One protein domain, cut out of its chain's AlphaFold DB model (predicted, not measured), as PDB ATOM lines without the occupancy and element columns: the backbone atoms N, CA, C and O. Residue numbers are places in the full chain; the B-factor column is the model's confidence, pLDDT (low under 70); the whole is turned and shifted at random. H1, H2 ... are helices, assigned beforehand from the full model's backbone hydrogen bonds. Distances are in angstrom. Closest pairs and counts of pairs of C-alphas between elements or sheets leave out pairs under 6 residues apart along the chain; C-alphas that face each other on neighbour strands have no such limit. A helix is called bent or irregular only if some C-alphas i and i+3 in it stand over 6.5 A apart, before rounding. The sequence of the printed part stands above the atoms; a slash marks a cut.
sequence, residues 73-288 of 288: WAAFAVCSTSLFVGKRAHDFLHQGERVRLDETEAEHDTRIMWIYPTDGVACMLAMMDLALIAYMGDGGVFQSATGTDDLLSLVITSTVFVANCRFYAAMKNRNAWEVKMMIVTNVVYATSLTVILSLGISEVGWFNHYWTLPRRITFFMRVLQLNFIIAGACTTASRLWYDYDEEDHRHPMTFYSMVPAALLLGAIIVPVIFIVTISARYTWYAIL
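What this domain is: This is residues 73 to 288 of the 288 residues of a protein of Florenciella parvula (UniProt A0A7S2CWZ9). Four helices, H2b, H3, H4 and H5a, make an up-and-down bundle, each running against the one before; H1 crosses H2b on one side and H6 packs on H4 at the other. The 216 printed residues include six named helices and no named strand: all helix, compact, radius of gyration of the C-alphas 18.7 A, spans 58 by 36 by 31 A.

Where its parts are: H1, residues 73 to 92, begins at C-alpha (34.647, 52.461, -55.336). H2, 105 to 135, and H5, 213 to 246, were each assigned as one helix by hydrogen bonds but are bent: C-alphas 113 and 116 are 6.9 A apart, 235 and 238 7.2 A. Their arms are H2a to 113, H2b from 116, H5a to 235, H5b from 238. H3, 145 to 172, measures 40.9 A; H4, 176 to 204, 41.8 A. H6, 255 to 287, measures 46.9 A, ending at C-alpha (19.386, 36.467, -9.237).

How they stand to each other: H1 touches H2b, residues 116 to 124 alone, about perpendicular at 84 degrees; closest C-alphas Gly 86 and Gly 120, 3.6 A. Hairpins are H2b and H3, H3 and H4, H4 and H5a. H2a touches H5b, closest C-alphas Ala 106 and Leu 240, 5.2 A. H6 touches H4 with residues 258 to 270 alone, at a steep tilt of 46 degrees, the same way; closest C-alphas Val 188 and Gly 266, 5.0 A. O i to N i+4 pairs are within hydrogen-bond range throughout, except in H6, 26 of 29.

The domain as a whole: The printed part has no cut; the H1 to H2 link is long. The farthest C-alphas, Asp 102 and Leu 288, are 59.7 A apart. Of the printed residues, 54 have a pLDDT under 70, the model's own low confidence, among them residues 246 to 288.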
ATOM      1  N   TRP A  73      33.970  51.366 -56.032       81.75
ATOM      2  CA  TRP A  73      34.647  52.461 -55.336       81.75
ATOM      3  C   TRP A  73      34.258  52.569 -53.862       81.75
ATOM      4  O   TRP A  73      35.113  52.859 -53.029       81.75
ATOM      5  N   ALA A  74      32.998  52.293 -53.519       74.94
ATOM      6  CA  ALA A  74      32.566  52.231 -52.126       74.94
ATOM      7  C   ALA A  74      33.265  51.090 -51.369       74.94
ATOM      8  O   ALA A  74      33.792  51.311 -50.279       74.94
ATOM      9  N   ALA A  75      33.320  49.889 -51.954       73.81
ATOM     10  CA  ALA A  75      34.035  48.757 -51.368       73.81
ATOM     11  C   ALA A  75      35.537  49.046 -51.238       73.81
ATOM     12  O   ALA A  75      36.119  48.800 -50.185       73.81
ATOM     13  N   PHE A  76      36.146  49.638 -52.270       77.19
ATOM     14  CA  PHE A  76      37.540  50.069 -52.254       77.19
ATOM     15  C   PHE A  76      37.801  51.056 -51.115       77.19
ATOM     16  O   PHE A  76      38.685  50.817 -50.302       77.19
ATOM     17  N   ALA A  77      36.984  52.106 -50.985       83.69
ATOM     18  CA  ALA A  77      37.124  53.095 -49.920       83.69
ATOM     19  C   ALA A  77      37.031  52.465 -48.521       83.69
ATOM     20  O   ALA A  77      37.822  52.803 -47.638       83.69
ATOM     21  N   VAL A  78      36.107  51.519 -48.319       84.38
ATOM     22  CA  VAL A  78      35.976  50.772 -47.059       84.38
ATOM     23  C   VAL A  78      37.231  49.941 -46.781       84.38
ATOM     24  O   VAL A  78      37.787  50.028 -45.687       84.38
ATOM     25  N   CYS A  79      37.720  49.183 -47.764       84.44
ATOM     26  CA  CYS A  79      38.932  48.377 -47.618       84.44
ATOM     27  C   CYS A  79      40.173  49.235 -47.346       84.44
ATOM     28  O   CYS A  79      40.925  48.939 -46.419       84.44
ATOM     29  N   SER A  80      40.361  50.323 -48.097       87.00
ATOM     30  CA  SER A  80      41.475  51.255 -47.908       87.00
ATOM     31  C   SER A  80      41.432  51.927 -46.539       87.00
ATOM     32  O   SER A  80      42.473  52.090 -45.911       87.00
ATOM     33  N   THR A  81      40.239  52.277 -46.047       92.75
ATOM     34  CA  THR A  81      40.081  52.847 -44.702       92.75
ATOM     35  C   THR A  81      40.510  51.843 -43.638       92.75
ATOM     36  O   THR A  81      41.304  52.188 -42.766       92.75
ATOM     37  N   SER A  82      40.048  50.593 -43.730       92.88
ATOM     38  CA  SER A  82      40.455  49.531 -42.804       92.88
ATOM     39  C   SER A  82      41.966  49.302 -42.840       92.88
ATOM     40  O   SER A  82      42.611  49.333 -41.798       92.88
ATOM     41  N   LEU A  83      42.558  49.157 -44.026       91.75
ATOM     42  CA  LEU A  83      44.003  48.978 -44.172       91.75
ATOM     43  C   LEU A  83      44.778  50.145 -43.547       91.75
ATOM     44  O   LEU A  83      45.697  49.919 -42.762       91.75
ATOM     45  N   PHE A  84      44.378  51.387 -43.831       94.12
ATOM     46  CA  PHE A  84      45.022  52.573 -43.274       94.12
ATOM     47  C   PHE A  84      44.939  52.612 -41.746       94.12
ATOM     48  O   PHE A  84      45.952  52.832 -41.082       94.12
ATOM     49  N   VAL A  85      43.754  52.381 -41.173       95.94
ATOM     50  CA  VAL A  85      43.565  52.380 -39.714       95.94
ATOM     51  C   VAL A  85      44.404  51.285 -39.062       95.94
ATOM     52  O   VAL A  85      45.085  51.558 -38.074       95.94
ATOM     53  N   GLY A  86      44.410  50.077 -39.626       95.19
ATOM     54  CA  GLY A  86      45.205  48.969 -39.103       95.19
ATOM     55  C   GLY A  86      46.701  49.245 -39.175       95.19
ATOM     56  O   GLY A  86      47.389  49.122 -38.165       95.19
ATOM     57  N   LYS A  87      47.203  49.717 -40.326       94.81
ATOM     58  CA  LYS A  87      48.610  50.115 -40.471       94.81
ATOM     59  C   LYS A  87      48.998  51.143 -39.409       94.81
ATOM     60  O   LYS A  87      49.984  50.942 -38.710       94.81
ATOM     61  N   ARG A  88      48.179  52.180 -39.202       95.81
ATOM     62  CA  ARG A  88      48.422  53.203 -38.172       95.81
ATOM     63  C   ARG A  88      48.416  52.642 -36.750       95.81
ATOM     64  O   ARG A  88      49.214  53.086 -35.925       95.81
ATOM     65  N   ALA A  89      47.542  51.682 -36.454       94.88
ATOM     66  CA  ALA A  89      47.514  51.018 -35.153       94.88
ATOM     67  C   ALA A  89      48.810  50.234 -34.893       94.88
ATOM     68  O   ALA A  89      49.362  50.305 -33.795       94.88
ATOM     69  N   HIS A  90      49.347  49.556 -35.910       94.00
ATOM     70  CA  HIS A  90      50.639  48.875 -35.807       94.00
ATOM     71  C   HIS A  90      51.831  49.836 -35.832       94.00
ATOM     72  O   HIS A  90      52.790  49.604 -35.099       94.00
ATOM     73  N   ASP A  91      51.786  50.934 -36.592       92.25
ATOM     74  CA  ASP A  91      52.808  51.993 -36.568       92.25
ATOM     75  C   ASP A  91      53.005  52.521 -35.141       92.25
ATOM     76  O   ASP A  91      54.135  52.668 -34.678       92.25
ATOM     77  N   PHE A  92      51.905  52.741 -34.410       94.25
ATOM     78  CA  PHE A  92      51.935  53.186 -33.015       94.25
ATOM     79  C   PHE A  92      52.656  52.198 -32.080       94.25
ATOM     80  O   PHE A  92      53.232  52.601 -31.072       94.25
ATOM     81  N   LEU A  93      52.662  50.910 -32.430       92.56
ATOM     82  CA  LEU A  93      53.367  49.850 -31.707       92.56
ATOM     83  C   LEU A  93      54.763  49.553 -32.281       92.56
ATOM     84  O   LEU A  93      55.385  48.570 -31.880       92.56
ATOM     85  N   HIS A  94      55.259  50.377 -33.212       91.81
ATOM     86  CA  HIS A  94      56.498  50.146 -33.962       91.81
ATOM     87  C   HIS A  94      56.495  48.820 -34.755       91.81
ATOM     88  O   HIS A  94      57.515  48.136 -34.868       91.81
ATOM     89  N   GLN A  95      55.330  48.448 -35.292       89.81
ATOM     90  CA  GLN A  95      55.073  47.240 -36.088       89.81
ATOM     91  C   GLN A  95      54.557  47.545 -37.510       89.81
ATOM     92  O   GLN A  95      54.087  46.644 -38.201       89.81
ATOM     93  N   GLY A  96      54.568  48.803 -37.953       80.44
ATOM     94  CA  GLY A  96      54.061  49.163 -39.284       80.44
ATOM     95  C   GLY A  96      55.124  49.311 -40.381       80.44
ATOM     96  O   GLY A  96      54.784  49.400 -41.559       80.44
ATOM     97  N   GLU A  97      56.410  49.275 -40.024       87.38
ATOM     98  CA  GLU A  97      57.517  49.111 -40.983       87.38
ATOM     99  C   GLU A  97      57.679  47.642 -41.380       87.38
ATOM    100  O   GLU A  97      56.924  46.814 -40.901       87.38
ATOM    101  N   ARG A  98      58.654  47.279 -42.223       85.75
ATOM    102  CA  ARG A  98      58.961  45.870 -42.551       85.75
ATOM    103  C   ARG A  98      59.192  45.023 -41.290       85.75
ATOM    104  O   ARG A  98      59.768  45.500 -40.312       85.75
ATOM    105  N   VAL A  99      58.778  43.753 -41.314       87.81
ATOM    106  CA  VAL A  99      58.979  42.813 -40.199       87.81
ATOM    107  C   VAL A  99      60.476  42.679 -39.908       87.81
ATOM    108  O   VAL A  99      60.898  42.720 -38.747       87.81
ATOM    109  N   ARG A 100      61.267  42.526 -40.980       90.56
ATOM    110  CA  ARG A 100      62.713  42.246 -41.011       90.56
ATOM    111  C   ARG A 100      63.308  42.891 -42.274       90.56
ATOM    112  O   ARG A 100      62.571  43.267 -43.182       90.56
ATOM    113  N   LEU A 101      64.635  43.017 -42.361       88.88
ATOM    114  CA  LEU A 101      65.282  43.529 -43.583       88.88
ATOM    115  C   LEU A 101      65.131  42.564 -44.771       88.88
ATOM    116  O   LEU A 101      65.022  43.004 -45.910       88.88
ATOM    117  N   ASP A 102      65.108  41.268 -44.479       89.44
ATOM    118  CA  ASP A 102      64.929  40.146 -45.399       89.44
ATOM    119  C   ASP A 102      63.504  39.569 -45.320       89.44
ATOM    120  O   ASP A 102      63.314  38.356 -45.383       89.44
ATOM    121  N   GLU A 103      62.517  40.441 -45.109       88.56
ATOM    122  CA  GLU A 103      61.094  40.090 -45.152       88.56
ATOM    123  C   GLU A 103      60.743  39.369 -46.462       88.56
ATOM    124  O   GLU A 103      61.081  39.859 -47.545       88.56
ATOM    125  N   THR A 104      60.071  38.218 -46.361       89.69
ATOM    126  CA  THR A 104      59.607  37.481 -47.547       89.69
ATOM    127  C   THR A 104      58.358  38.132 -48.141       89.69
ATOM    128  O   THR A 104      57.626  38.860 -47.466       89.69
ATOM    129  N   GLU A 105      58.078  37.861 -49.417       86.69
ATOM    130  CA  GLU A 105      56.856  38.350 -50.072       86.69
ATOM    131  C   GLU A 105      55.594  37.829 -49.362       86.69
ATOM    132  O   GLU A 105      54.638  38.578 -49.179       86.69
ATOM    133  N   ALA A 106      55.609  36.588 -48.860       87.31
ATOM    134  CA  ALA A 106      54.490  36.037 -48.099       87.31
ATOM    135  C   ALA A 106      54.276  36.764 -46.760       87.31
ATOM    136  O   ALA A 106      53.135  37.058 -46.406       87.31
ATOM    137  N   GLU A 107      55.347  37.095 -46.027       91.50
ATOM    138  CA  GLU A 107      55.264  37.892 -44.792       91.50
ATOM    139  C   GLU A 107      54.702  39.292 -45.070       91.50
ATOM    140  O   GLU A 107      53.850  39.798 -44.331       91.50
ATOM    141  N   HIS A 108      55.154  39.912 -46.160       90.31
ATOM    142  CA  HIS A 108      54.659  41.202 -46.615       90.31
ATOM    143  C   HIS A 108      53.156  41.154 -46.937       90.31
ATOM    144  O   HIS A 108      52.377  41.935 -46.376       90.31
ATOM    145  N   ASP A 109      52.739  40.187 -47.756       85.19
ATOM    146  CA  ASP A 109      51.350  39.977 -48.164       85.19
ATOM    147  C   ASP A 109      50.444  39.689 -46.974       85.19
ATOM    148  O   ASP A 109      49.354  40.257 -46.868       85.19
ATOM    149  N   THR A 110      50.886  38.844 -46.038       91.25
ATOM    150  CA  THR A 110      50.124  38.558 -44.820       91.25
ATOM    151  C   THR A 110      49.857  39.833 -44.027       91.25
ATOM    152  O   THR A 110      48.765  40.010 -43.493       91.25
ATOM    153  N   ARG A 111      50.778  40.795 -43.979       93.00
ATOM    154  CA  ARG A 111      50.483  42.050 -43.278       93.00
ATOM    155  C   ARG A 111      49.463  42.906 -44.003       93.00
ATOM    156  O   ARG A 111      48.501  43.355 -43.384       93.00
ATOM    157  N   ILE A 112      49.667  43.119 -45.299       87.75
ATOM    158  CA  ILE A 112      48.871  44.062 -46.085       87.75
ATOM    159  C   ILE A 112      47.474  43.518 -46.379       87.75
ATOM    160  O   ILE A 112      46.496  44.260 -46.294       87.75
ATOM    161  N   MET A 113      47.358  42.233 -46.716       84.50
ATOM    162  CA  MET A 113      46.090  41.623 -47.121       84.50
ATOM    163  C   MET A 113      45.313  41.002 -45.963       84.50
ATOM    164  O   MET A 113      44.098  40.843 -46.071       84.50
ATOM    165  N   TRP A 114      45.987  40.650 -44.864       89.56
ATOM    166  CA  TRP A 114      45.353  39.976 -43.732       89.56
ATOM    167  C   TRP A 114      45.366  40.837 -42.472       89.56
ATOM    168  O   TRP A 114      44.294  41.248 -42.023       89.56
ATOM    169  N   ILE A 115      46.538  41.120 -41.899       94.50
ATOM    170  CA  ILE A 115      46.642  41.723 -40.561       94.50
ATOM    171  C   ILE A 115      46.076  43.146 -40.548       94.50
ATOM    172  O   ILE A 115      45.101  43.397 -39.845       94.50
ATOM    173  N   TYR A 116      46.603  44.063 -41.364       94.50
ATOM    174  CA  TYR A 116      46.179  45.467 -41.368       94.50
ATOM    175  C   TYR A 116      44.680  45.664 -41.629       94.50
ATOM    176  O   TYR A 116      44.035  46.349 -40.837       94.50
ATOM    177  N   PRO A 117      44.057  45.083 -42.670       91.75
ATOM    178  CA  PRO A 117      42.629  45.284 -42.887       91.75
ATOM    179  C   PRO A 117      41.775  44.645 -41.781       91.75
ATOM    180  O   PRO A 117      40.773  45.236 -41.379       91.75
ATOM    181  N   THR A 118      42.178  43.491 -41.234       94.75
ATOM    182  CA  THR A 118      41.470  42.846 -40.112       94.75
ATOM    183  C   THR A 118      41.538  43.698 -38.846       94.75
ATOM    184  O   THR A 118      40.513  43.935 -38.201       94.75
ATOM    185  N   ASP A 119      42.727  44.197 -38.514       96.81
ATOM    186  CA  ASP A 119      42.978  44.979 -37.306       96.81
ATOM    187  C   ASP A 119      42.440  46.398 -37.418       96.81
ATOM    188  O   ASP A 119      41.947  46.945 -36.437       96.81
ATOM    189  N   GLY A 120      42.398  46.971 -38.619       96.06
ATOM    190  CA  GLY A 120      41.698  48.226 -38.855       96.06
ATOM    191  C   GLY A 120      40.213  48.132 -38.534       96.06
ATOM    192  O   GLY A 120      39.668  48.997 -37.846       96.06
ATOM    193  N   VAL A 121      39.556  47.049 -38.969       96.12
ATOM    194  CA  VAL A 121      38.161  46.792 -38.592       96.12
ATOM    195  C   VAL A 121      38.032  46.543 -37.091       96.12
ATOM    196  O   VAL A 121      37.112  47.086 -36.479       96.12
ATOM    197  N   ALA A 122      38.957  45.793 -36.482       95.38
ATOM    198  CA  ALA A 122      38.972  45.559 -35.039       95.38
ATOM    199  C   ALA A 122      39.091  46.870 -34.243       95.38
ATOM    200  O   ALA A 122      38.322  47.098 -33.315       95.38
ATOM    201  N   CYS A 123      39.991  47.773 -34.635       96.38
ATOM    202  CA  CYS A 123      40.147  49.082 -34.006       96.38
ATOM    203  C   CYS A 123      38.877  49.927 -34.137       96.38
ATOM    204  O   CYS A 123      38.422  50.508 -33.152       96.38
ATOM    205  N   MET A 124      38.269  49.978 -35.326       95.56
ATOM    206  CA  MET A 124      37.019  50.716 -35.521       95.56
ATOM    207  C   MET A 124      35.860  50.114 -34.700       95.56
ATOM    208  O   MET A 124      35.069  50.863 -34.127       95.56
ATOM    209  N   LEU A 125      35.771  48.780 -34.604       94.69
ATOM    210  CA  LEU A 125      34.800  48.080 -33.752       94.69
ATOM    211  C   LEU A 125      35.024  48.400 -32.271       94.69
ATOM    212  O   LEU A 125      34.085  48.805 -31.595       94.69
ATOM    213  N   ALA A 126      36.264  48.299 -31.789       94.25
ATOM    214  CA  ALA A 126      36.620  48.598 -30.407       94.25
ATOM    215  C   ALA A 126      36.281  50.049 -30.031       94.25
ATOM    216  O   ALA A 126      35.742  50.298 -28.956       94.25
ATOM    217  N   MET A 127      36.532  51.006 -30.929       93.75
ATOM    218  CA  MET A 127      36.152  52.407 -30.725       93.75
ATOM    219  C   MET A 127      34.636  52.594 -30.623       93.75
ATOM    220  O   MET A 127      34.170  53.381 -29.801       93.75
ATOM    221  N   MET A 128      33.859  51.877 -31.436       92.06
ATOM    222  CA  MET A 128      32.400  51.930 -31.374       92.06
ATOM    223  C   MET A 128      31.860  51.265 -30.102       92.06
ATOM    224  O   MET A 128      31.000  51.854 -29.449       92.06
ATOM    225  N   ASP A 129      32.390  50.106 -29.711       90.25
ATOM    226  CA  ASP A 129      32.018  49.427 -28.464       90.25
ATOM    227  C   ASP A 129      32.342  50.315 -27.247       90.25
ATOM    228  O   ASP A 129      31.500  50.506 -26.372       90.25
ATOM    229  N   LEU A 130      33.517  50.957 -27.229       90.62
ATOM    230  CA  LEU A 130      33.885  51.941 -26.205       90.62
ATOM    231  C   LEU A 130      32.933  53.140 -26.175       90.62
ATOM    232  O   LEU A 130      32.555  53.588 -25.093       90.62
ATOM    233  N   ALA A 131      32.528  53.660 -27.335       89.62
ATOM    234  CA  ALA A 131      31.582  54.770 -27.413       89.62
ATOM    235  C   ALA A 131      30.191  54.377 -26.887       89.62
ATOM    236  O   ALA A 131      29.567  55.165 -26.176       89.62
ATOM    237  N   LEU A 132      29.721  53.162 -27.187       85.50
ATOM    238  CA  LEU A 132      28.456  52.622 -26.674       85.50
ATOM    239  C   LEU A 132      28.506  52.425 -25.155       85.50
ATOM    240  O   LEU A 132      27.594  52.854 -24.449       85.50
ATOM    241  N   ILE A 133      29.603  51.860 -24.647       86.31
ATOM    242  CA  ILE A 133      29.870  51.708 -23.213       86.31
ATOM    243  C   ILE A 133      29.887  53.068 -22.507       86.31
ATOM    244  O   ILE A 133      29.221  53.242 -21.489       86.31
ATOM    245  N   ALA A 134      30.609  54.048 -23.053       85.81
ATOM    246  CA  ALA A 134      30.697  55.388 -22.479       85.81
ATOM    247  C   ALA A 134      29.341  56.111 -22.495       85.81
ATOM    248  O   ALA A 134      28.990  56.783 -21.526       85.81
ATOM    249  N   TYR A 135      28.560  55.940 -23.566       83.31
ATOM    250  CA  TYR A 135      27.219  56.511 -23.685       83.31
ATOM    251  C   TYR A 135      26.244  55.962 -22.634       83.31
ATOM    252  O   TYR A 135      25.337  56.676 -22.212       83.31
ATOM    253  N   MET A 136      26.438  54.722 -22.169       74.69
ATOM    254  CA  MET A 136      25.603  54.132 -21.115       74.69
ATOM    255  C   MET A 136      25.807  54.771 -19.724       74.69
ATOM    256  O   MET A 136      24.916  54.650 -18.884       74.69
ATOM    257  N   GLY A 137      26.899  55.513 -19.490       65.44
ATOM    258  CA  GLY A 137      27.087  56.365 -18.303       65.44
ATOM    259  C   GLY A 137      26.970  55.662 -16.935       65.44
ATOM    260  O   GLY A 137      27.079  54.440 -16.833       65.44
ATOM    261  N   ASP A 138      26.741  56.457 -15.873       57.94
ATOM    262  CA  ASP A 138      26.691  56.076 -14.436       57.94
ATOM    263  C   ASP A 138      25.741  54.909 -14.083       57.94
ATOM    264  O   ASP A 138      25.777  54.394 -12.965       57.94
ATOM    265  N   GLY A 139      24.916  54.451 -15.031       60.69
ATOM    266  CA  GLY A 139      24.125  53.228 -14.912       60.69
ATOM    267  C   GLY A 139      24.968  51.948 -14.897       60.69
ATOM    268  O   GLY A 139      24.449  50.906 -14.542       60.69
ATOM    269  N   GLY A 140      26.260  51.998 -15.233       60.66
ATOM    270  CA  GLY A 140      27.199  50.887 -15.060       60.66
ATOM    271  C   GLY A 140      27.073  49.772 -16.108       60.66
ATOM    272  O   GLY A 140      26.031  49.149 -16.292       60.66
ATOM    273  N   VAL A 141      28.201  49.442 -16.741       65.00
ATOM    274  CA  VAL A 141      28.337  48.392 -17.776       65.00
ATOM    275  C   VAL A 141      27.789  47.032 -17.329       65.00
ATOM    276  O   VAL A 141      27.267  46.275 -18.139       65.00
ATOM    277  N   PHE A 142      27.858  46.739 -16.029       71.69
ATOM    278  CA  PHE A 142      27.408  45.476 -15.443       71.69
ATOM    279  C   PHE A 142      25.942  45.466 -14.991       71.69
ATOM    280  O   PHE A 142      25.470  44.430 -14.540       71.69
ATOM    281  N   GLN A 143      25.215  46.586 -15.070       67.94
ATOM    282  CA  GLN A 143      23.814  46.637 -14.621       67.94
ATOM    283  C   GLN A 143      22.814  46.351 -15.748       67.94
ATOM    284  O   GLN A 143      21.637  46.116 -15.479       67.94
ATOM    285  N   SER A 144      23.259  46.345 -17.008       69.06
ATOM    286  CA  SER A 144      22.418  46.028 -18.165       69.06
ATOM    287  C   SER A 144      23.023  44.894 -18.988       69.06
ATOM    288  O   SER A 144      24.228  44.866 -19.228       69.06
ATOM    289  N   ALA A 145      22.173  43.983 -19.473       67.69
ATOM    290  CA  ALA A 145      22.599  42.903 -20.371       67.69
ATOM    291  C   ALA A 145      23.273  43.451 -21.645       67.69
ATOM    292  O   ALA A 145      24.214  42.863 -22.166       67.69
ATOM    293  N   THR A 146      22.836  44.623 -22.113       74.19
ATOM    294  CA  THR A 146      23.436  45.313 -23.259       74.19
ATOM    295  C   THR A 146      24.855  45.801 -22.973       74.19
ATOM    296  O   THR A 146      25.722  45.642 -23.823       74.19
ATOM    297  N   GLY A 147      25.118  46.332 -21.775       75.44
ATOM    298  CA  GLY A 147      26.459  46.759 -21.370       75.44
ATOM    299  C   GLY A 147      27.442  45.596 -21.271       75.44
ATOM    300  O   GLY A 147      28.578  45.704 -21.736       75.44
ATOM    301  N   THR A 148      27.000  44.456 -20.738       77.00
ATOM    302  CA  THR A 148      27.837  43.250 -20.672       77.00
ATOM    303  C   THR A 148      28.151  42.676 -22.053       77.00
ATOM    304  O   THR A 148      29.274  42.221 -22.266       77.00
ATOM    305  N   ASP A 149      27.200  42.738 -22.993       80.81
ATOM    306  CA  ASP A 149      27.409  42.296 -24.377       80.81
ATOM    307  C   ASP A 149      28.461  43.166 -25.087       80.81
ATOM    308  O   ASP A 149      29.374  42.639 -25.728       80.81
ATOM    309  N   ASP A 150      28.376  44.492 -24.929       84.06
ATOM    310  CA  ASP A 150      29.312  45.440 -25.545       84.06
ATOM    311  C   ASP A 150      30.724  45.312 -24.938       84.06
ATOM    312  O   ASP A 150      31.722  45.332 -25.661       84.06
ATOM    313  N   LEU A 151      30.835  45.081 -23.622       85.06
ATOM    314  CA  LEU A 151      32.122  44.806 -22.972       85.06
ATOM    315  C   LEU A 151      32.743  43.493 -23.459       85.06
ATOM    316  O   LEU A 151      33.941  43.439 -23.740       85.06
ATOM    317  N   LEU A 152      31.944  42.430 -23.567       86.00
ATOM    318  CA  LEU A 152      32.417  41.150 -24.083       86.00
ATOM    319  C   LEU A 152      32.884  41.290 -25.538       86.00
ATOM    320  O   LEU A 152      33.943  40.768 -25.892       86.00
ATOM    321  N   SER A 153      32.139  42.036 -26.357       88.25
ATOM    322  CA  SER A 153      32.539  42.373 -27.726       88.25
ATOM    323  C   SER A 153      33.885  43.094 -27.765       88.25
ATOM    324  O   SER A 153      34.774  42.685 -28.519       88.25
ATOM    325  N   LEU A 154      34.075  44.104 -26.912       89.94
ATOM    326  CA  LEU A 154      35.326  44.850 -26.820       89.94
ATOM    327  C   LEU A 154      36.501  43.938 -26.445       89.94
ATOM    328  O   LEU A 154      37.569  44.027 -27.055       89.94
ATOM    329  N   VAL A 155      36.312  43.037 -25.475       89.12
ATOM    330  CA  VAL A 155      37.339  42.071 -25.046       89.12
ATOM    331  C   VAL A 155      37.709  41.118 -26.181       89.12
ATOM    332  O   VAL A 155      38.895  40.932 -26.461       89.12
ATOM    333  N   ILE A 156      36.717  40.541 -26.865       89.25
ATOM    334  CA  ILE A 156      36.948  39.626 -27.993       89.25
ATOM    335  C   ILE A 156      37.705  40.354 -29.109       89.25
ATOM    336  O   ILE A 156      38.722  39.857 -29.588       89.25
ATOM    337  N   THR A 157      37.253  41.552 -29.475       91.19
ATOM    338  CA  THR A 157      37.855  42.364 -30.542       91.19
ATOM    339  C   THR A 157      39.294  42.759 -30.209       91.19
ATOM    340  O   THR A 157      40.191  42.614 -31.039       91.19
ATOM    341  N   SER A 158      39.549  43.171 -28.965       91.00
ATOM    342  CA  SER A 158      40.898  43.504 -28.493       91.00
ATOM    343  C   SER A 158      41.822  42.284 -28.488       91.00
ATOM    344  O   SER A 158      43.006  42.399 -28.793       91.00
ATOM    345  N   THR A 159      41.289  41.097 -28.183       89.94
ATOM    346  CA  THR A 159      42.070  39.851 -28.179       89.94
ATOM    347  C   THR A 159      42.553  39.484 -29.583       89.94
ATOM    348  O   THR A 159      43.688  39.034 -29.724       89.94
ATOM    349  N   VAL A 160      41.743  39.723 -30.621       90.88
ATOM    350  CA  VAL A 160      42.147  39.513 -32.026       90.88
ATOM    351  C   VAL A 160      43.314  40.422 -32.399       90.88
ATOM    352  O   VAL A 160      44.324  39.936 -32.898       90.88
ATOM    353  N   PHE A 161      43.218  41.713 -32.069       94.25
ATOM    354  CA  PHE A 161      44.297  42.673 -32.309       94.25
ATOM    355  C   PHE A 161      45.598  42.256 -31.602       94.25
ATOM    356  O   PHE A 161      46.679  42.242 -32.192       94.25
ATOM    357  N   VAL A 162      45.507  41.827 -30.338       93.81
ATOM    358  CA  VAL A 162      46.666  41.314 -29.589       93.81
ATOM    359  C   VAL A 162      47.231  40.038 -30.222       93.81
ATOM    360  O   VAL A 162      48.454  39.883 -30.283       93.81
ATOM    361  N   ALA A 163      46.382  39.130 -30.709       92.69
ATOM    362  CA  ALA A 163      46.816  37.919 -31.403       92.69
ATOM    363  C   ALA A 163      47.577  38.254 -32.695       92.69
ATOM    364  O   ALA A 163      48.634  37.682 -32.943       92.69
ATOM    365  N   ASN A 164      47.125  39.245 -33.461       95.00
ATOM    366  CA  ASN A 164      47.819  39.697 -34.665       95.00
ATOM    367  C   ASN A 164      49.119  40.462 -34.360       95.00
ATOM    368  O   ASN A 164      50.123  40.269 -35.047       95.00
ATOM    369  N   CYS A 165      49.188  41.212 -33.256       94.62
ATOM    370  CA  CYS A 165      50.455  41.754 -32.749       94.62
ATOM    371  C   CYS A 165      51.458  40.640 -32.393       94.62
ATOM    372  O   CYS A 165      52.666  40.785 -32.608       94.62
ATOM    373  N   ARG A 166      50.975  39.518 -31.840       94.12
ATOM    374  CA  ARG A 166      51.794  38.323 -31.571       94.12
ATOM    375  C   ARG A 166      52.191  37.610 -32.853       94.12
ATOM    376  O   ARG A 166      53.328  37.163 -32.941       94.12
ATOM    377  N   PHE A 167      51.312  37.570 -33.847       94.69
ATOM    378  CA  PHE A 167      51.617  37.039 -35.170       94.69
ATOM    379  C   PHE A 167      52.758  37.820 -35.829       94.69
ATOM    380  O   PHE A 167      53.723  37.228 -36.306       94.69
ATOM    381  N   TYR A 168      52.735  39.150 -35.728       93.12
ATOM    382  CA  TYR A 168      53.846  39.989 -36.166       93.12
ATOM    383  C   TYR A 168      55.159  39.643 -35.452       93.12
ATOM    384  O   TYR A 168      56.205  39.490 -36.082       93.12
ATOM    385  N   ALA A 169      55.115  39.504 -34.125       92.38
ATOM    386  CA  ALA A 169      56.290  39.138 -33.339       92.38
ATOM    387  C   ALA A 169      56.827  37.743 -33.708       92.38
ATOM    388  O   ALA A 169      58.043  37.565 -33.785       92.38
ATOM    389  N   ALA A 170      55.940  36.783 -33.979       93.62
ATOM    390  CA  ALA A 170      56.293  35.439 -34.427       93.62
ATOM    391  C   ALA A 170      57.029  35.470 -35.772       93.62
ATOM    392  O   ALA A 170      58.101  34.871 -35.888       93.62
ATOM    393  N   MET A 171      56.511  36.237 -36.743       94.50
ATOM    394  CA  MET A 171      57.178  36.435 -38.034       94.50
ATOM    395  C   MET A 171      58.544  37.108 -37.849       94.50
ATOM    396  O   MET A 171      59.562  36.645 -38.355       94.50
ATOM    397  N   LYS A 172      58.620  38.153 -37.013       92.75
ATOM    398  CA  LYS A 172      59.879  38.857 -36.714       92.75
ATOM    399  C   LYS A 172      60.959  37.950 -36.134       92.75
ATOM    400  O   LYS A 172      62.130  38.107 -36.475       92.75
ATOM    401  N   ASN A 173      60.567  37.009 -35.284       90.94
ATOM    402  CA  ASN A 173      61.473  36.055 -34.656       90.94
ATOM    403  C   ASN A 173      61.738  34.807 -35.513       90.94
ATOM    404  O   ASN A 173      62.481  33.936 -35.062       90.94
ATOM    405  N   ARG A 174      61.145  34.706 -36.713       89.94
ATOM    406  CA  ARG A 174      61.193  33.522 -37.588       89.94
ATOM    407  C   ARG A 174      60.768  32.237 -36.867       89.94
ATOM    408  O   ARG A 174      61.328  31.163 -37.067       89.94
ATOM    409  N   ASN A 175      59.795  32.344 -35.963       89.19
ATOM    410  CA  ASN A 175      59.329  31.193 -35.202       89.19
ATOM    411  C   ASN A 175      58.210  30.479 -35.969       89.19
ATOM    412  O   ASN A 175      57.033  30.818 -35.829       89.19
ATOM    413  N   ALA A 176      58.587  29.473 -36.762       89.06
ATOM    414  CA  ALA A 176      57.671  28.694 -37.595       89.06
ATOM    415  C   ALA A 176      56.472  28.130 -36.835       89.06
ATOM    416  O   ALA A 176      55.338  28.214 -37.307       89.06
ATOM    417  N   TRP A 177      56.701  27.597 -35.636       86.81
ATOM    418  CA  TRP A 177      55.627  27.058 -34.813       86.81
ATOM    419  C   TRP A 177      54.616  28.137 -34.419       86.81
ATOM    420  O   TRP A 177      53.411  27.937 -34.562       86.81
ATOM    421  N   GLU A 178      55.091  29.294 -33.956       88.38
ATOM    422  CA  GLU A 178      54.207  30.393 -33.564       88.38
ATOM    423  C   GLU A 178      53.424  30.942 -34.762       88.38
ATOM    424  O   GLU A 178      52.216  31.135 -34.648       88.38
ATOM    425  N   VAL A 179      54.066  31.117 -35.920       92.12
ATOM    426  CA  VAL A 179      53.416  31.542 -37.173       92.12
ATOM    427  C   VAL A 179      52.298  30.569 -37.560       92.12
ATOM    428  O   VAL A 179      51.150  30.979 -37.741       92.12
ATOM    429  N   LYS A 180      52.594  29.263 -37.601       89.56
ATOM    430  CA  LYS A 180      51.620  28.208 -37.927       89.56
ATOM    431  C   LYS A 180      50.450  28.182 -36.937       89.56
ATOM    432  O   LYS A 180      49.291  28.089 -37.346       89.56
ATOM    433  N   MET A 181      50.730  28.334 -35.642       87.25
ATOM    434  CA  MET A 181      49.692  28.412 -34.614       87.25
ATOM    435  C   MET A 181      48.815  29.659 -34.765       87.25
ATOM    436  O   MET A 181      47.601  29.547 -34.614       87.25
ATOM    437  N   MET A 182      49.378  30.819 -35.114       91.81
ATOM    438  CA  MET A 182      48.597  32.045 -35.337       91.81
ATOM    439  C   MET A 182      47.702  31.961 -36.581       91.81
ATOM    440  O   MET A 182      46.563  32.433 -36.540       91.81
ATOM    441  N   ILE A 183      48.163  31.306 -37.654       90.69
ATOM    442  CA  ILE A 183      47.326  30.985 -38.824       90.69
ATOM    443  C   ILE A 183      46.118  30.152 -38.378       90.69
ATOM    444  O   ILE A 183      44.972  30.505 -38.658       90.69
ATOM    445  N   VAL A 184      46.366  29.072 -37.630       87.81
ATOM    446  CA  VAL A 184      45.310  28.201 -37.098       87.81
ATOM    447  C   VAL A 184      44.349  28.973 -36.196       87.81
ATOM    448  O   VAL A 184      43.136  28.863 -36.368       87.81
ATOM    449  N   THR A 185      44.856  29.789 -35.271       87.81
ATOM    450  CA  THR A 185      44.029  30.609 -34.377       87.81
ATOM    451  C   THR A 185      43.103  31.542 -35.157       87.81
ATOM    452  O   THR A 185      41.918  31.621 -34.834       87.81
ATOM    453  N   ASN A 186      43.589  32.190 -36.219       90.31
ATOM    454  CA  ASN A 186      42.749  33.046 -37.053       90.31
ATOM    455  C   ASN A 186      41.672  32.258 -37.822       90.31
ATOM    456  O   ASN A 186      40.533  32.715 -37.913       90.31
ATOM    457  N   VAL A 187      41.977  31.051 -38.316       86.12
ATOM    458  CA  VAL A 187      40.979  30.168 -38.958       86.12
ATOM    459  C   VAL A 187      39.893  29.738 -37.966       86.12
ATOM    460  O   VAL A 187      38.699  29.761 -38.285       86.12
ATOM    461  N   VAL A 188      40.284  29.388 -36.737       86.25
ATOM    462  CA  VAL A 188      39.346  29.070 -35.648       86.25
ATOM    463  C   VAL A 188      38.462  30.270 -35.334       86.25
ATOM    464  O   VAL A 188      37.241  30.126 -35.217       86.25
ATOM    465  N   TYR A 189      39.056  31.458 -35.231       88.94
ATOM    466  CA  TYR A 189      38.324  32.691 -34.980       88.94
ATOM    467  C   TYR A 189      37.326  32.998 -36.106       88.94
ATOM    468  O   TYR A 189      36.154  33.230 -35.818       88.94
ATOM    469  N   ALA A 190      37.729  32.898 -37.376       88.00
ATOM    470  CA  ALA A 190      36.838  33.085 -38.523       88.00
ATOM    471  C   ALA A 190      35.660  32.099 -38.517       88.00
ATOM    472  O   ALA A 190      34.507  32.487 -38.728       88.00
ATOM    473  N   THR A 191      35.926  30.828 -38.212       84.31
ATOM    474  CA  THR A 191      34.882  29.800 -38.091       84.31
ATOM    475  C   THR A 191      33.902  30.149 -36.970       84.31
ATOM    476  O   THR A 191      32.687  30.134 -37.166       84.31
ATOM    477  N   SER A 192      34.428  30.545 -35.808       85.69
ATOM    478  CA  SER A 192      33.636  30.954 -34.643       85.69
ATOM    479  C   SER A 192      32.760  32.167 -34.951       85.69
ATOM    480  O   SER A 192      31.561  32.166 -34.673       85.69
ATOM    481  N   LEU A 193      33.344  33.182 -35.586       88.69
ATOM    482  CA  LEU A 193      32.653  34.401 -35.977       88.69
ATOM    483  C   LEU A 193      31.554  34.116 -37.010       88.69
ATOM    484  O   LEU A 193      30.459  34.657 -36.893       88.69
ATOM    485  N   THR A 194      31.794  33.206 -37.960       86.06
ATOM    486  CA  THR A 194      30.783  32.760 -38.936       86.06
ATOM    487  C   THR A 194      29.558  32.163 -38.243       86.06
ATOM    488  O   THR A 194      28.425  32.523 -38.570       86.06
ATOM    489  N   VAL A 195      29.771  31.280 -37.260       85.31
ATOM    490  CA  VAL A 195      28.682  30.665 -36.484       85.31
ATOM    491  C   VAL A 195      27.913  31.728 -35.701       85.31
ATOM    492  O   VAL A 195      26.688  31.781 -35.791       85.31
ATOM    493  N   ILE A 196      28.617  32.613 -34.989       85.44
ATOM    494  CA  ILE A 196      27.998  33.681 -34.188       85.44
ATOM    495  C   ILE A 196      27.158  34.618 -35.065       85.44
ATOM    496  O   ILE A 196      26.022  34.935 -34.712       85.44
ATOM    497  N   LEU A 197      27.676  35.039 -36.223       87.00
ATOM    498  CA  LEU A 197      26.949  35.919 -37.142       87.00
ATOM    499  C   LEU A 197      25.719  35.225 -37.744       87.00
ATOM    500  O   LEU A 197      24.662  35.847 -37.856       87.00
ATOM    501  N   SER A 198      25.832  33.936 -38.077       84.00
ATOM    502  CA  SER A 198      24.719  33.140 -38.611       84.00
ATOM    503  C   SER A 198      23.592  32.989 -37.588       84.00
ATOM    504  O   SER A 198      22.430  33.234 -37.914       84.00
ATOM    505  N   LEU A 199      23.939  32.672 -36.336       82.69
ATOM    506  CA  LEU A 199      22.984  32.593 -35.228       82.69
ATOM    507  C   LEU A 199      22.348  33.954 -34.925       82.69
ATOM    508  O   LEU A 199      21.145  34.042 -34.685       82.69
ATOM    509  N   GLY A 200      23.130  35.035 -34.984       79.81
ATOM    510  CA  GLY A 200      22.620  36.394 -34.809       79.81
ATOM    511  C   GLY A 200      21.529  36.751 -35.824       79.81
ATOM    512  O   GLY A 200      20.527  37.366 -35.460       79.81
ATOM    513  N   ILE A 201      21.679  36.320 -37.082       80.25
ATOM    514  CA  ILE A 201      20.637  36.482 -38.105       80.25
ATOM    515  C   ILE A 201      19.428  35.583 -37.808       80.25
ATOM    516  O   ILE A 201      18.300  36.072 -37.892       80.25
ATOM    517  N   SER A 202      19.642  34.300 -37.485       78.38
ATOM    518  CA  SER A 202      18.550  33.324 -37.344       78.38
ATOM    519  C   SER A 202      17.669  33.565 -36.119       78.38
ATOM    520  O   SER A 202      16.453  33.453 -36.224       78.38
ATOM    521  N   GLU A 203      18.265  33.915 -34.977       73.56
ATOM    522  CA  GLU A 203      17.553  34.069 -33.700       73.56
ATOM    523  C   GLU A 203      16.913  35.452 -33.549       73.56
ATOM    524  O   GLU A 203      15.786  35.586 -33.077       73.56
ATOM    525  N   VAL A 204      17.623  36.513 -33.947       69.56
ATOM    526  CA  VAL A 204      17.123  37.883 -33.761       69.56
ATOM    527  C   VAL A 204      16.246  38.303 -34.938       69.56
ATOM    528  O   VAL A 204      15.296  39.053 -34.739       69.56
ATOM    529  N   GLY A 205      16.527  37.809 -36.148       68.44
ATOM    530  CA  GLY A 205      15.847  38.197 -37.383       68.44
ATOM    531  C   GLY A 205      16.267  39.591 -37.862       68.44
ATOM    532  O   GLY A 205      16.181  40.568 -37.124       68.44
ATOM    533  N   TRP A 206      16.691  39.710 -39.122       70.88
ATOM    534  CA  TRP A 206      17.266  40.949 -39.683       70.88
ATOM    535  C   TRP A 206      16.356  42.189 -39.578       70.88
ATOM    536  O   TRP A 206      16.824  43.311 -39.389       70.88
ATOM    537  N   PHE A 207      15.041  41.991 -39.682       72.94
ATOM    538  CA  PHE A 207      14.044  43.069 -39.658       72.94
ATOM    539  C   PHE A 207      13.464  43.345 -38.271       72.94
ATOM    540  O   PHE A 207      12.521  44.125 -38.134       72.94
ATOM    541  N   ASN A 208      14.004  42.714 -37.232       74.56
ATOM    542  CA  ASN A 208      13.509  42.898 -35.883       74.56
ATOM    543  C   ASN A 208      13.896  44.284 -35.337       74.56
ATOM    544  O   ASN A 208      14.980  44.804 -35.606       74.56
ATOM    545  N   HIS A 209      13.010  44.883 -34.543       72.88
ATOM    546  CA  HIS A 209      13.184  46.213 -33.952       72.88
ATOM    547  C   HIS A 209      14.368  46.275 -32.970       72.88
ATOM    548  O   HIS A 209      14.898  47.355 -32.720       72.88
ATOM    549  N   TYR A 210      14.848  45.124 -32.487       69.38
ATOM    550  CA  TYR A 210      16.075  45.013 -31.689       69.38
ATOM    551  C   TYR A 210      17.375  45.297 -32.473       69.38
ATOM    552  O   TYR A 210      18.422  45.513 -31.857       69.38
ATOM    553  N   TRP A 211      17.338  45.341 -33.812       75.62
ATOM    554  CA  TRP A 211      18.469  45.768 -34.644       75.62
ATOM    555  C   TRP A 211      18.529  47.289 -34.754       75.62
ATOM    556  O   TRP A 211      18.149  47.871 -35.776       75.62
ATOM    557  N   THR A 212      19.036  47.934 -33.706       83.00
ATOM    558  CA  THR A 212      19.373  49.360 -33.744       83.00
ATOM    559  C   THR A 212      20.429  49.642 -34.821       83.00
ATOM    560  O   THR A 212      21.189  48.753 -35.220       83.00
ATOM    561  N   LEU A 213      20.497  50.884 -35.311       84.69
ATOM    562  CA  LEU A 213      21.476  51.273 -36.332       84.69
ATOM    563  C   LEU A 213      22.934  50.941 -35.924       84.69
ATOM    564  O   LEU A 213      23.619  50.321 -36.736       84.69
ATOM    565  N   PRO A 214      23.398  51.216 -34.684       85.31
ATOM    566  CA  PRO A 214      24.741  50.817 -34.245       85.31
ATOM    567  C   PRO A 214      24.980  49.301 -34.299       85.31
ATOM    568  O   PRO A 214      26.038  48.844 -34.727       85.31
ATOM    569  N   ARG A 215      23.975  48.488 -33.946       82.81
ATOM    570  CA  ARG A 215      24.071  47.021 -34.021       82.81
ATOM    571  C   ARG A 215      24.176  46.514 -35.460       82.81
ATOM    572  O   ARG A 215      24.928  45.583 -35.729       82.81
ATOM    573  N   ARG A 216      23.486  47.152 -36.408       86.06
ATOM    574  CA  ARG A 216      23.627  46.837 -37.842       86.06
ATOM    575  C   ARG A 216      25.023  47.179 -38.359       86.06
ATOM    576  O   ARG A 216      25.598  46.394 -39.106       86.06
ATOM    577  N   ILE A 217      25.570  48.319 -37.934       89.38
ATOM    578  CA  ILE A 217      26.922  48.752 -38.310       89.38
ATOM    579  C   ILE A 217      27.971  47.786 -37.739       89.38
ATOM    580  O   ILE A 217      28.766  47.255 -38.510       89.38
ATOM    581  N   THR A 218      27.934  47.481 -36.433       89.56
ATOM    582  CA  THR A 218      28.854  46.498 -35.813       89.56
ATOM    583  C   THR A 218      28.763  45.132 -36.495       89.56
ATOM    584  O   THR A 218      29.784  44.498 -36.741       89.56
ATOM    585  N   PHE A 219      27.560  44.673 -36.849       89.44
ATOM    586  CA  PHE A 219      27.382  43.419 -37.575       89.44
ATOM    587  C   PHE A 219      28.040  43.445 -38.957       89.44
ATOM    588  O   PHE A 219      28.799  42.536 -39.283       89.44
ATOM    589  N   PHE A 220      27.798  44.492 -39.753       89.31
ATOM    590  CA  PHE A 220      28.418  44.633 -41.073       89.31
ATOM    591  C   PHE A 220      29.946  44.692 -40.975       89.31
ATOM    592  O   PHE A 220      30.641  44.049 -41.756       89.31
ATOM    593  N   MET A 221      30.476  45.396 -39.975       92.94
ATOM    594  CA  MET A 221      31.911  45.439 -39.711       92.94
ATOM    595  C   MET A 221      32.468  44.065 -39.330       92.94
ATOM    596  O   MET A 221      33.498  43.672 -39.858       92.94
ATOM    597  N   ARG A 222      31.777  43.277 -38.501       92.81
ATOM    598  CA  ARG A 222      32.199  41.897 -38.196       92.81
ATOM    599  C   ARG A 222      32.165  40.989 -39.430       92.81
ATOM    600  O   ARG A 222      33.069  40.179 -39.609       92.81
ATOM    601  N   VAL A 223      31.175  41.145 -40.312       90.06
ATOM    602  CA  VAL A 223      31.147  40.449 -41.613       90.06
ATOM    603  C   VAL A 223      32.337  40.873 -42.477       90.06
ATOM    604  O   VAL A 223      32.980  40.030 -43.097       90.06
ATOM    605  N   LEU A 224      32.662  42.163 -42.515       89.38
ATOM    606  CA  LEU A 224      33.823  42.670 -43.242       89.38
ATOM    607  C   LEU A 224      35.138  42.103 -42.675       89.38
ATOM    608  O   LEU A 224      35.965  41.615 -43.440       89.38
ATOM    609  N   GLN A 225      35.297  42.092 -41.349       94.06
ATOM    610  CA  GLN A 225      36.444  41.497 -40.660       94.06
ATOM    611  C   GLN A 225      36.602  40.012 -41.009       94.06
ATOM    612  O   GLN A 225      37.692  39.568 -41.358       94.06
ATOM    613  N   LEU A 226      35.499  39.255 -40.972       90.75
ATOM    614  CA  LEU A 226      35.471  37.849 -41.368       90.75
ATOM    615  C   LEU A 226      35.951  37.658 -42.812       90.75
ATOM    616  O   LEU A 226      36.771  36.781 -43.073       90.75
ATOM    617  N   ASN A 227      35.472  38.491 -43.741       85.50
ATOM    618  CA  ASN A 227      35.892  38.425 -45.139       85.50
ATOM    619  C   ASN A 227      37.391  38.703 -45.306       85.50
ATOM    620  O   ASN A 227      38.030  38.004 -46.085       85.50
ATOM    621  N   PHE A 228      37.967  39.655 -44.564       87.94
ATOM    622  CA  PHE A 228      39.414  39.894 -44.605       87.94
ATOM    623  C   PHE A 228      40.219  38.712 -44.077       87.94
ATOM    624  O   PHE A 228      41.201  38.328 -44.706       87.94
ATOM    625  N   ILE A 229      39.780  38.082 -42.986       88.81
ATOM    626  CA  ILE A 229      40.466  36.899 -42.456       88.81
ATOM    627  C   ILE A 229      40.402  35.742 -43.453       88.81
ATOM    628  O   ILE A 229      41.414  35.092 -43.693       88.81
ATOM    629  N   ILE A 230      39.240  35.491 -44.064       80.12
ATOM    630  CA  ILE A 230      39.087  34.430 -45.070       80.12
ATOM    631  C   ILE A 230      39.938  34.737 -46.306       80.12
ATOM    632  O   ILE A 230      40.677  33.869 -46.763       80.12
ATOM    633  N   ALA A 231      39.872  35.963 -46.831       76.88
ATOM    634  CA  ALA A 231      40.648  36.368 -47.998       76.88
ATOM    635  C   ALA A 231      42.156  36.259 -47.731       76.88
ATOM    636  O   ALA A 231      42.871  35.651 -48.527       76.88
ATOM    637  N   GLY A 232      42.623  36.768 -46.588       78.38
ATOM    638  CA  GLY A 232      44.011  36.662 -46.147       78.38
ATOM    639  C   GLY A 232      44.456  35.211 -45.965       78.38
ATOM    640  O   GLY A 232      45.524  34.831 -46.445       78.38
ATOM    641  N   ALA A 233      43.609  34.368 -45.369       80.31
ATOM    642  CA  ALA A 233      43.895  32.950 -45.201       80.31
ATOM    643  C   ALA A 233      43.991  32.211 -46.547       80.31
ATOM    644  O   ALA A 233      44.918  31.434 -46.761       80.31
ATOM    645  N   CYS A 234      43.072  32.463 -47.479       73.81
ATOM    646  CA  CYS A 234      43.072  31.813 -48.790       73.81
ATOM    647  C   CYS A 234      44.250  32.240 -49.677       73.81
ATOM    648  O   CYS A 234      44.727  31.434 -50.472       73.81
ATOM    649  N   THR A 235      44.699  33.491 -49.564       74.31
ATOM    650  CA  THR A 235      45.747  34.055 -50.432       74.31
ATOM    651  C   THR A 235      47.150  33.870 -49.865       74.31
ATOM    652  O   THR A 235      48.067  33.529 -50.610       74.31
ATOM    653  N   THR A 236      47.321  34.053 -48.553       81.12
ATOM    654  CA  THR A 236      48.653  34.157 -47.936       81.12
ATOM    655  C   THR A 236      48.988  33.014 -46.982       81.12
ATOM    656  O   THR A 236      50.159  32.663 -46.876       81.12
ATOM    657  N   ALA A 237      48.002  32.369 -46.335       80.31
ATOM    658  CA  ALA A 237      48.304  31.366 -45.305       80.31
ATOM    659  C   ALA A 237      49.086  30.172 -45.848       80.31
ATOM    660  O   ALA A 237      49.992  29.699 -45.176       80.31
ATOM    661  N   SER A 238      48.743  29.672 -47.038       78.06
ATOM    662  CA  SER A 238      49.441  28.529 -47.633       78.06
ATOM    663  C   SER A 238      50.883  28.883 -47.988       78.06
ATOM    664  O   SER A 238      51.784  28.138 -47.625       78.06
ATOM    665  N   ARG A 239      51.112  30.035 -48.630       83.81
ATOM    666  CA  ARG A 239      52.457  30.521 -48.982       83.81
ATOM    667  C   ARG A 239      53.316  30.716 -47.737       83.81
ATOM    668  O   ARG A 239      54.384  30.128 -47.641       83.81
ATOM    669  N   LEU A 240      52.786  31.434 -46.747       87.50
ATOM    670  CA  LEU A 240      53.473  31.655 -45.479       87.50
ATOM    671  C   LEU A 240      53.731  30.334 -44.739       87.50
ATOM    672  O   LEU A 240      54.781  30.154 -44.138       87.50
ATOM    673  N   TRP A 241      52.799  29.378 -44.801       86.19
ATOM    674  CA  TRP A 241      53.001  28.055 -44.211       86.19
ATOM    675  C   TRP A 241      54.182  27.320 -44.833       86.19
ATOM    676  O   TRP A 241      54.970  26.740 -44.093       86.19
ATOM    677  N   TYR A 242      54.280  27.324 -46.166       84.12
ATOM    678  CA  TYR A 242      55.356  26.661 -46.903       84.12
ATOM    679  C   TYR A 242      56.715  27.307 -46.623       84.12
ATOM    680  O   TYR A 242      57.643  26.581 -46.265       84.12
ATOM    681  N   ASP A 243      56.808  28.640 -46.678       86.25
ATOM    682  CA  ASP A 243      58.039  29.385 -46.364       86.25
ATOM    683  C   ASP A 243      58.590  29.002 -44.977       86.25
ATOM    684  O   ASP A 243      59.789  28.805 -44.790       86.25
ATOM    685  N   TYR A 244      57.696  28.822 -44.003       85.25
ATOM    686  CA  TYR A 244      58.044  28.444 -42.634       85.25
ATOM    687  C   TYR A 244      58.147  26.925 -42.392       85.25
ATOM    688  O   TYR A 244      58.547  26.505 -41.306       85.25
ATOM    689  N   ASP A 245      57.781  26.078 -43.357       79.69
ATOM    690  CA  ASP A 245      57.993  24.622 -43.294       79.69
ATOM    691  C   ASP A 245      59.407  24.250 -43.755       79.69
ATOM    692  O   ASP A 245      60.032  23.359 -43.180       79.69
ATOM    693  N   GLU A 246      59.948  24.977 -44.737       67.44
ATOM    694  CA  GLU A 246      61.325  24.783 -45.203       67.44
ATOM    695  C   GLU A 246      62.363  25.156 -44.135       67.44
ATOM    696  O   GLU A 246      63.384  24.481 -44.018       67.44
ATOM    697  N   GLU A 247      62.099  26.167 -43.302       61.88
ATOM    698  CA  GLU A 247      63.011  26.544 -42.212       61.88
ATOM    699  C   GLU A 247      62.972  25.560 -41.016       61.88
ATOM    700  O   GLU A 247      63.962  25.437 -40.287       61.88
ATOM    701  N   ASP A 248      61.876  24.811 -40.820       57.44
ATOM    702  CA  ASP A 248      61.678  23.909 -39.674       57.44
ATOM    703  C   ASP A 248      61.728  22.421 -40.067       57.44
ATOM    704  O   ASP A 248      60.737  21.693 -40.065       57.44
ATOM    705  N   HIS A 249      62.930  21.913 -40.352       54.22
ATOM    706  CA  HIS A 249      63.156  20.490 -40.657       54.22
ATOM    707  C   HIS A 249      62.898  19.522 -39.482       54.22
ATOM    708  O   HIS A 249      63.097  18.314 -39.632       54.22
ATOM    709  N   ARG A 250      62.525  20.003 -38.286       52.59
ATOM    710  CA  ARG A 250      62.430  19.149 -37.085       52.59
ATOM    711  C   ARG A 250      61.050  18.534 -36.890       52.59
ATOM    712  O   ARG A 250      60.969  17.446 -36.319       52.59
ATOM    713  N   HIS A 251      59.989  19.171 -37.388       54.41
ATOM    714  CA  HIS A 251      58.616  18.687 -37.234       54.41
ATOM    715  C   HIS A 251      57.774  18.986 -38.486       54.41
ATOM    716  O   HIS A 251      57.211  20.076 -38.585       54.41
ATOM    717  N   PRO A 252      57.623  18.030 -39.427       51.75
ATOM    718  CA  PRO A 252      56.791  18.224 -40.611       51.75
ATOM    719  C   PRO A 252      55.314  18.226 -40.202       51.75
ATOM    720  O   PRO A 252      54.645  17.191 -40.172       51.75
ATOM    721  N   MET A 253      54.797  19.395 -39.837       54.47
ATOM    722  CA  MET A 253      53.367  19.610 -39.661       54.47
ATOM    723  C   MET A 253      52.804  20.191 -40.944       54.47
ATOM    724  O   MET A 253      52.977  21.366 -41.258       54.47
ATOM    725  N   THR A 254      52.101  19.341 -41.688       60.91
ATOM    726  CA  THR A 254      51.409  19.751 -42.906       60.91
ATOM    727  C   THR A 254      50.147  20.527 -42.540       60.91
ATOM    728  O   THR A 254      49.438  20.161 -41.600       60.91
ATOM    729  N   PHE A 255      49.824  21.570 -43.306       54.75
ATOM    730  CA  PHE A 255      48.605  22.373 -43.142       54.75
ATOM    731  C   PHE A 255      47.338  21.502 -42.997       54.75
ATOM    732  O   PHE A 255      46.504  21.721 -42.119       54.75
ATOM    733  N   TYR A 256      47.255  20.421 -43.778       58.09
ATOM    734  CA  TYR A 256      46.161  19.445 -43.740       58.09
ATOM    735  C   TYR A 256      46.015  18.687 -42.417       58.09
ATOM    736  O   TYR A 256      44.914  18.249 -42.100       58.09
ATOM    737  N   SER A 257      47.087  18.522 -41.640       58.78
ATOM    738  CA  SER A 257      47.015  17.893 -40.314       58.78
ATOM    739  C   SER A 257      46.463  18.844 -39.248       58.78
ATOM    740  O   SER A 257      45.816  18.403 -38.297       58.78
ATOM    741  N   MET A 258      46.656  20.151 -39.434       58.38
ATOM    742  CA  MET A 258      46.228  21.170 -38.480       58.38
ATOM    743  C   MET A 258      44.810  21.666 -38.722       58.38
ATOM    744  O   MET A 258      44.117  21.969 -37.758       58.38
ATOM    745  N   VAL A 259      44.340  21.709 -39.972       60.41
ATOM    746  CA  VAL A 259      42.971  22.153 -40.289       60.41
ATOM    747  C   VAL A 259      41.899  21.338 -39.545       60.41
ATOM    748  O   VAL A 259      41.037  21.953 -38.920       60.41
ATOM    749  N   PRO A 260      41.934  19.991 -39.502       63.91
ATOM    750  CA  PRO A 260      40.974  19.212 -38.724       63.91
ATOM    751  C   PRO A 260      41.059  19.504 -37.227       63.91
ATOM    752  O   PRO A 260      40.023  19.616 -36.583       63.91
ATOM    753  N   ALA A 261      42.268  19.667 -36.677       59.88
ATOM    754  CA  ALA A 261      42.475  19.990 -35.266       59.88
ATOM    755  C   ALA A 261      41.964  21.397 -34.925       59.88
ATOM    756  O   ALA A 261      41.323  21.578 -33.895       59.88
ATOM    757  N   ALA A 262      42.182  22.368 -35.813       60.44
ATOM    758  CA  ALA A 262      41.651  23.722 -35.738       60.44
ATOM    759  C   ALA A 262      40.120  23.707 -35.774       60.44
ATOM    760  O   ALA A 262      39.475  24.273 -34.900       60.44
ATOM    761  N   LEU A 263      39.525  22.997 -36.734       60.50
ATOM    762  CA  LEU A 263      38.075  22.847 -36.834       60.50
ATOM    763  C   LEU A 263      37.489  22.151 -35.601       60.50
ATOM    764  O   LEU A 263      36.451  22.583 -35.115       60.50
ATOM    765  N   LEU A 264      38.164  21.136 -35.050       64.75
ATOM    766  CA  LEU A 264      37.784  20.481 -33.791       64.75
ATOM    767  C   LEU A 264      37.879  21.436 -32.599       64.75
ATOM    768  O   LEU A 264      36.944  21.519 -31.810       64.75
ATOM    769  N   LEU A 265      38.975  22.187 -32.481       60.62
ATOM    770  CA  LEU A 265      39.156  23.207 -31.448       60.62
ATOM    771  C   LEU A 265      38.086  24.291 -31.554       60.62
ATOM    772  O   LEU A 265      37.484  24.624 -30.544       60.62
ATOM    773  N   GLY A 266      37.783  24.784 -32.754       54.19
ATOM    774  CA  GLY A 266      36.680  25.716 -32.989       54.19
ATOM    775  C   GLY A 266      35.326  25.107 -32.636       54.19
ATOM    776  O   GLY A 266      34.548  25.722 -31.914       54.19
ATOM    777  N   ALA A 267      35.072  23.865 -33.045       57.22
ATOM    778  CA  ALA A 267      33.849  23.136 -32.723       57.22
ATOM    779  C   ALA A 267      33.704  22.798 -31.230       57.22
ATOM    780  O   ALA A 267      32.598  22.491 -30.807       57.22
ATOM    781  N   ILE A 268      34.773  22.859 -30.430       66.38
ATOM    782  CA  ILE A 268      34.735  22.686 -28.968       66.38
ATOM    783  C   ILE A 268      34.653  24.045 -28.262       66.38
ATOM    784  O   ILE A 268      33.813  24.243 -27.386       66.38
ATOM    785  N   ILE A 269      35.498  25.000 -28.652       61.75
ATOM    786  CA  ILE A 269      35.583  26.333 -28.047       61.75
ATOM    787  C   ILE A 269      34.284  27.107 -28.270       61.75
ATOM    788  O   ILE A 269      33.800  27.740 -27.335       61.75
ATOM    789  N   VAL A 270      33.678  27.031 -29.461       52.62
ATOM    790  CA  VAL A 270      32.436  27.756 -29.769       52.62
ATOM    791  C   VAL A 270      31.279  27.300 -28.872       52.62
ATOM    792  O   VAL A 270      30.692  28.165 -28.220       52.62
ATOM    793  N   PRO A 271      30.968  25.994 -28.729       55.66
ATOM    794  CA  PRO A 271      29.977  25.537 -27.760       55.66
ATOM    795  C   PRO A 271      30.335  25.861 -26.316       55.66
ATOM    796  O   PRO A 271      29.436  26.185 -25.553       55.66
ATOM    797  N   VAL A 272      31.609  25.803 -25.918       63.31
ATOM    798  CA  VAL A 272      32.012  26.141 -24.543       63.31
ATOM    799  C   VAL A 272      31.758  27.618 -24.248       63.31
ATOM    800  O   VAL A 272      31.118  27.925 -23.246       63.31
ATOM    801  N   ILE A 273      32.185  28.528 -25.129       56.81
ATOM    802  CA  ILE A 273      31.889  29.963 -25.002       56.81
ATOM    803  C   ILE A 273      30.375  30.170 -24.981       56.81
ATOM    804  O   ILE A 273      29.870  30.852 -24.099       56.81
ATOM    805  N   PHE A 274      29.639  29.520 -25.881       54.31
ATOM    806  CA  PHE A 274      28.183  29.617 -25.948       54.31
ATOM    807  C   PHE A 274      27.499  29.143 -24.660       54.31
ATOM    808  O   PHE A 274      26.659  29.856 -24.117       54.31
ATOM    809  N   ILE A 275      27.890  27.983 -24.124       65.00
ATOM    810  CA  ILE A 275      27.385  27.444 -22.856       65.00
ATOM    811  C   ILE A 275      27.702  28.408 -21.719       65.00
ATOM    812  O   ILE A 275      26.823  28.676 -20.906       65.00
ATOM    813  N   VAL A 276      28.915  28.960 -21.661       60.91
ATOM    814  CA  VAL A 276      29.312  29.920 -20.624       60.91
ATOM    815  C   VAL A 276      28.493  31.207 -20.728       60.91
ATOM    816  O   VAL A 276      27.934  31.642 -19.724       60.91
ATOM    817  N   THR A 277      28.349  31.790 -21.919       51.22
ATOM    818  CA  THR A 277      27.578  33.024 -22.142       51.22
ATOM    819  C   THR A 277      26.091  32.824 -21.846       51.22
ATOM    820  O   THR A 277      25.477  33.646 -21.167       51.22
ATOM    821  N   ILE A 278      25.508  31.706 -22.286       56.62
ATOM    822  CA  ILE A 278      24.118  31.352 -21.984       56.62
ATOM    823  C   ILE A 278      23.926  31.111 -20.490       56.62
ATOM    824  O   ILE A 278      22.986  31.642 -19.898       56.62
ATOM    825  N   SER A 279      24.820  30.347 -19.863       58.59
ATOM    826  CA  SER A 279      24.747  30.059 -18.430       58.59
ATOM    827  C   SER A 279      24.875  31.342 -17.613       58.59
ATOM    828  O   SER A 279      24.104  31.533 -16.678       58.59
ATOM    829  N   ALA A 280      25.766  32.262 -17.994       50.16
ATOM    830  CA  ALA A 280      25.895  33.575 -17.365       50.16
ATOM    831  C   ALA A 280      24.604  34.399 -17.499       50.16
ATOM    832  O   ALA A 280      24.116  34.948 -16.510       50.16
ATOM    833  N   ARG A 281      23.993  34.411 -18.691       48.97
ATOM    834  CA  ARG A 281      22.717  35.094 -18.943       48.97
ATOM    835  C   ARG A 281      21.571  34.521 -18.102       48.97
ATOM    836  O   ARG A 281      20.812  35.287 -17.516       48.97
ATOM    837  N   TYR A 282      21.444  33.197 -18.001       54.88
ATOM    838  CA  TYR A 282      20.405  32.565 -17.175       54.88
ATOM    839  C   TYR A 282      20.660  32.705 -15.673       54.88
ATOM    840  O   TYR A 282      19.713  32.877 -14.913       54.88
ATOM    841  N   THR A 283      21.923  32.691 -15.246       51.56
ATOM    842  CA  THR A 283      22.291  32.937 -13.843       51.56
ATOM    843  C   THR A 283      21.907  34.356 -13.430       51.56
ATOM    844  O   THR A 283      21.368  34.549 -12.346       51.56
ATOM    845  N   TRP A 284      22.090  35.340 -14.315       38.03
ATOM    846  CA  TRP A 284      21.652  36.716 -14.078       38.03
ATOM    847  C   TRP A 284      20.129  36.833 -13.902       38.03
ATOM    848  O   TRP A 284      19.670  37.466 -12.957       38.03
ATOM    849  N   TYR A 285      19.338  36.165 -14.751       45.97
ATOM    850  CA  TYR A 285      17.873  36.141 -14.616       45.97
ATOM    851  C   TYR A 285      17.366  35.394 -13.376       45.97
ATOM    852  O   TYR A 285      16.227  35.606 -12.986       45.97
ATOM    853  N   ALA A 286      18.170  34.512 -12.781       45.41
ATOM    854  CA  ALA A 286      17.808  33.795 -11.560       45.41
ATOM    855  C   ALA A 286      18.137  34.575 -10.273       45.41
ATOM    856  O   ALA A 286      17.681  34.190  -9.197       45.41
ATOM    857  N   ILE A 287      18.961  35.626 -10.369       49.69
ATOM    858  CA  ILE A 287      19.386  36.467  -9.237       49.69
ATOM    859  C   ILE A 287      18.490  37.711  -9.081       49.69
ATOM    860  O   ILE A 287      18.412  38.260  -7.981       49.69
ATOM    861  N   LEU A 288      17.815  38.142 -10.153       42.38
ATOM    862  CA  LEU A 288      16.802  39.208 -10.152       42.38
ATOM    863  C   LEU A 288      15.408  38.661  -9.827       42.38
ATOM    864  O   LEU A 288      14.670  39.372  -9.110       42.38
TER     865      LEU A 288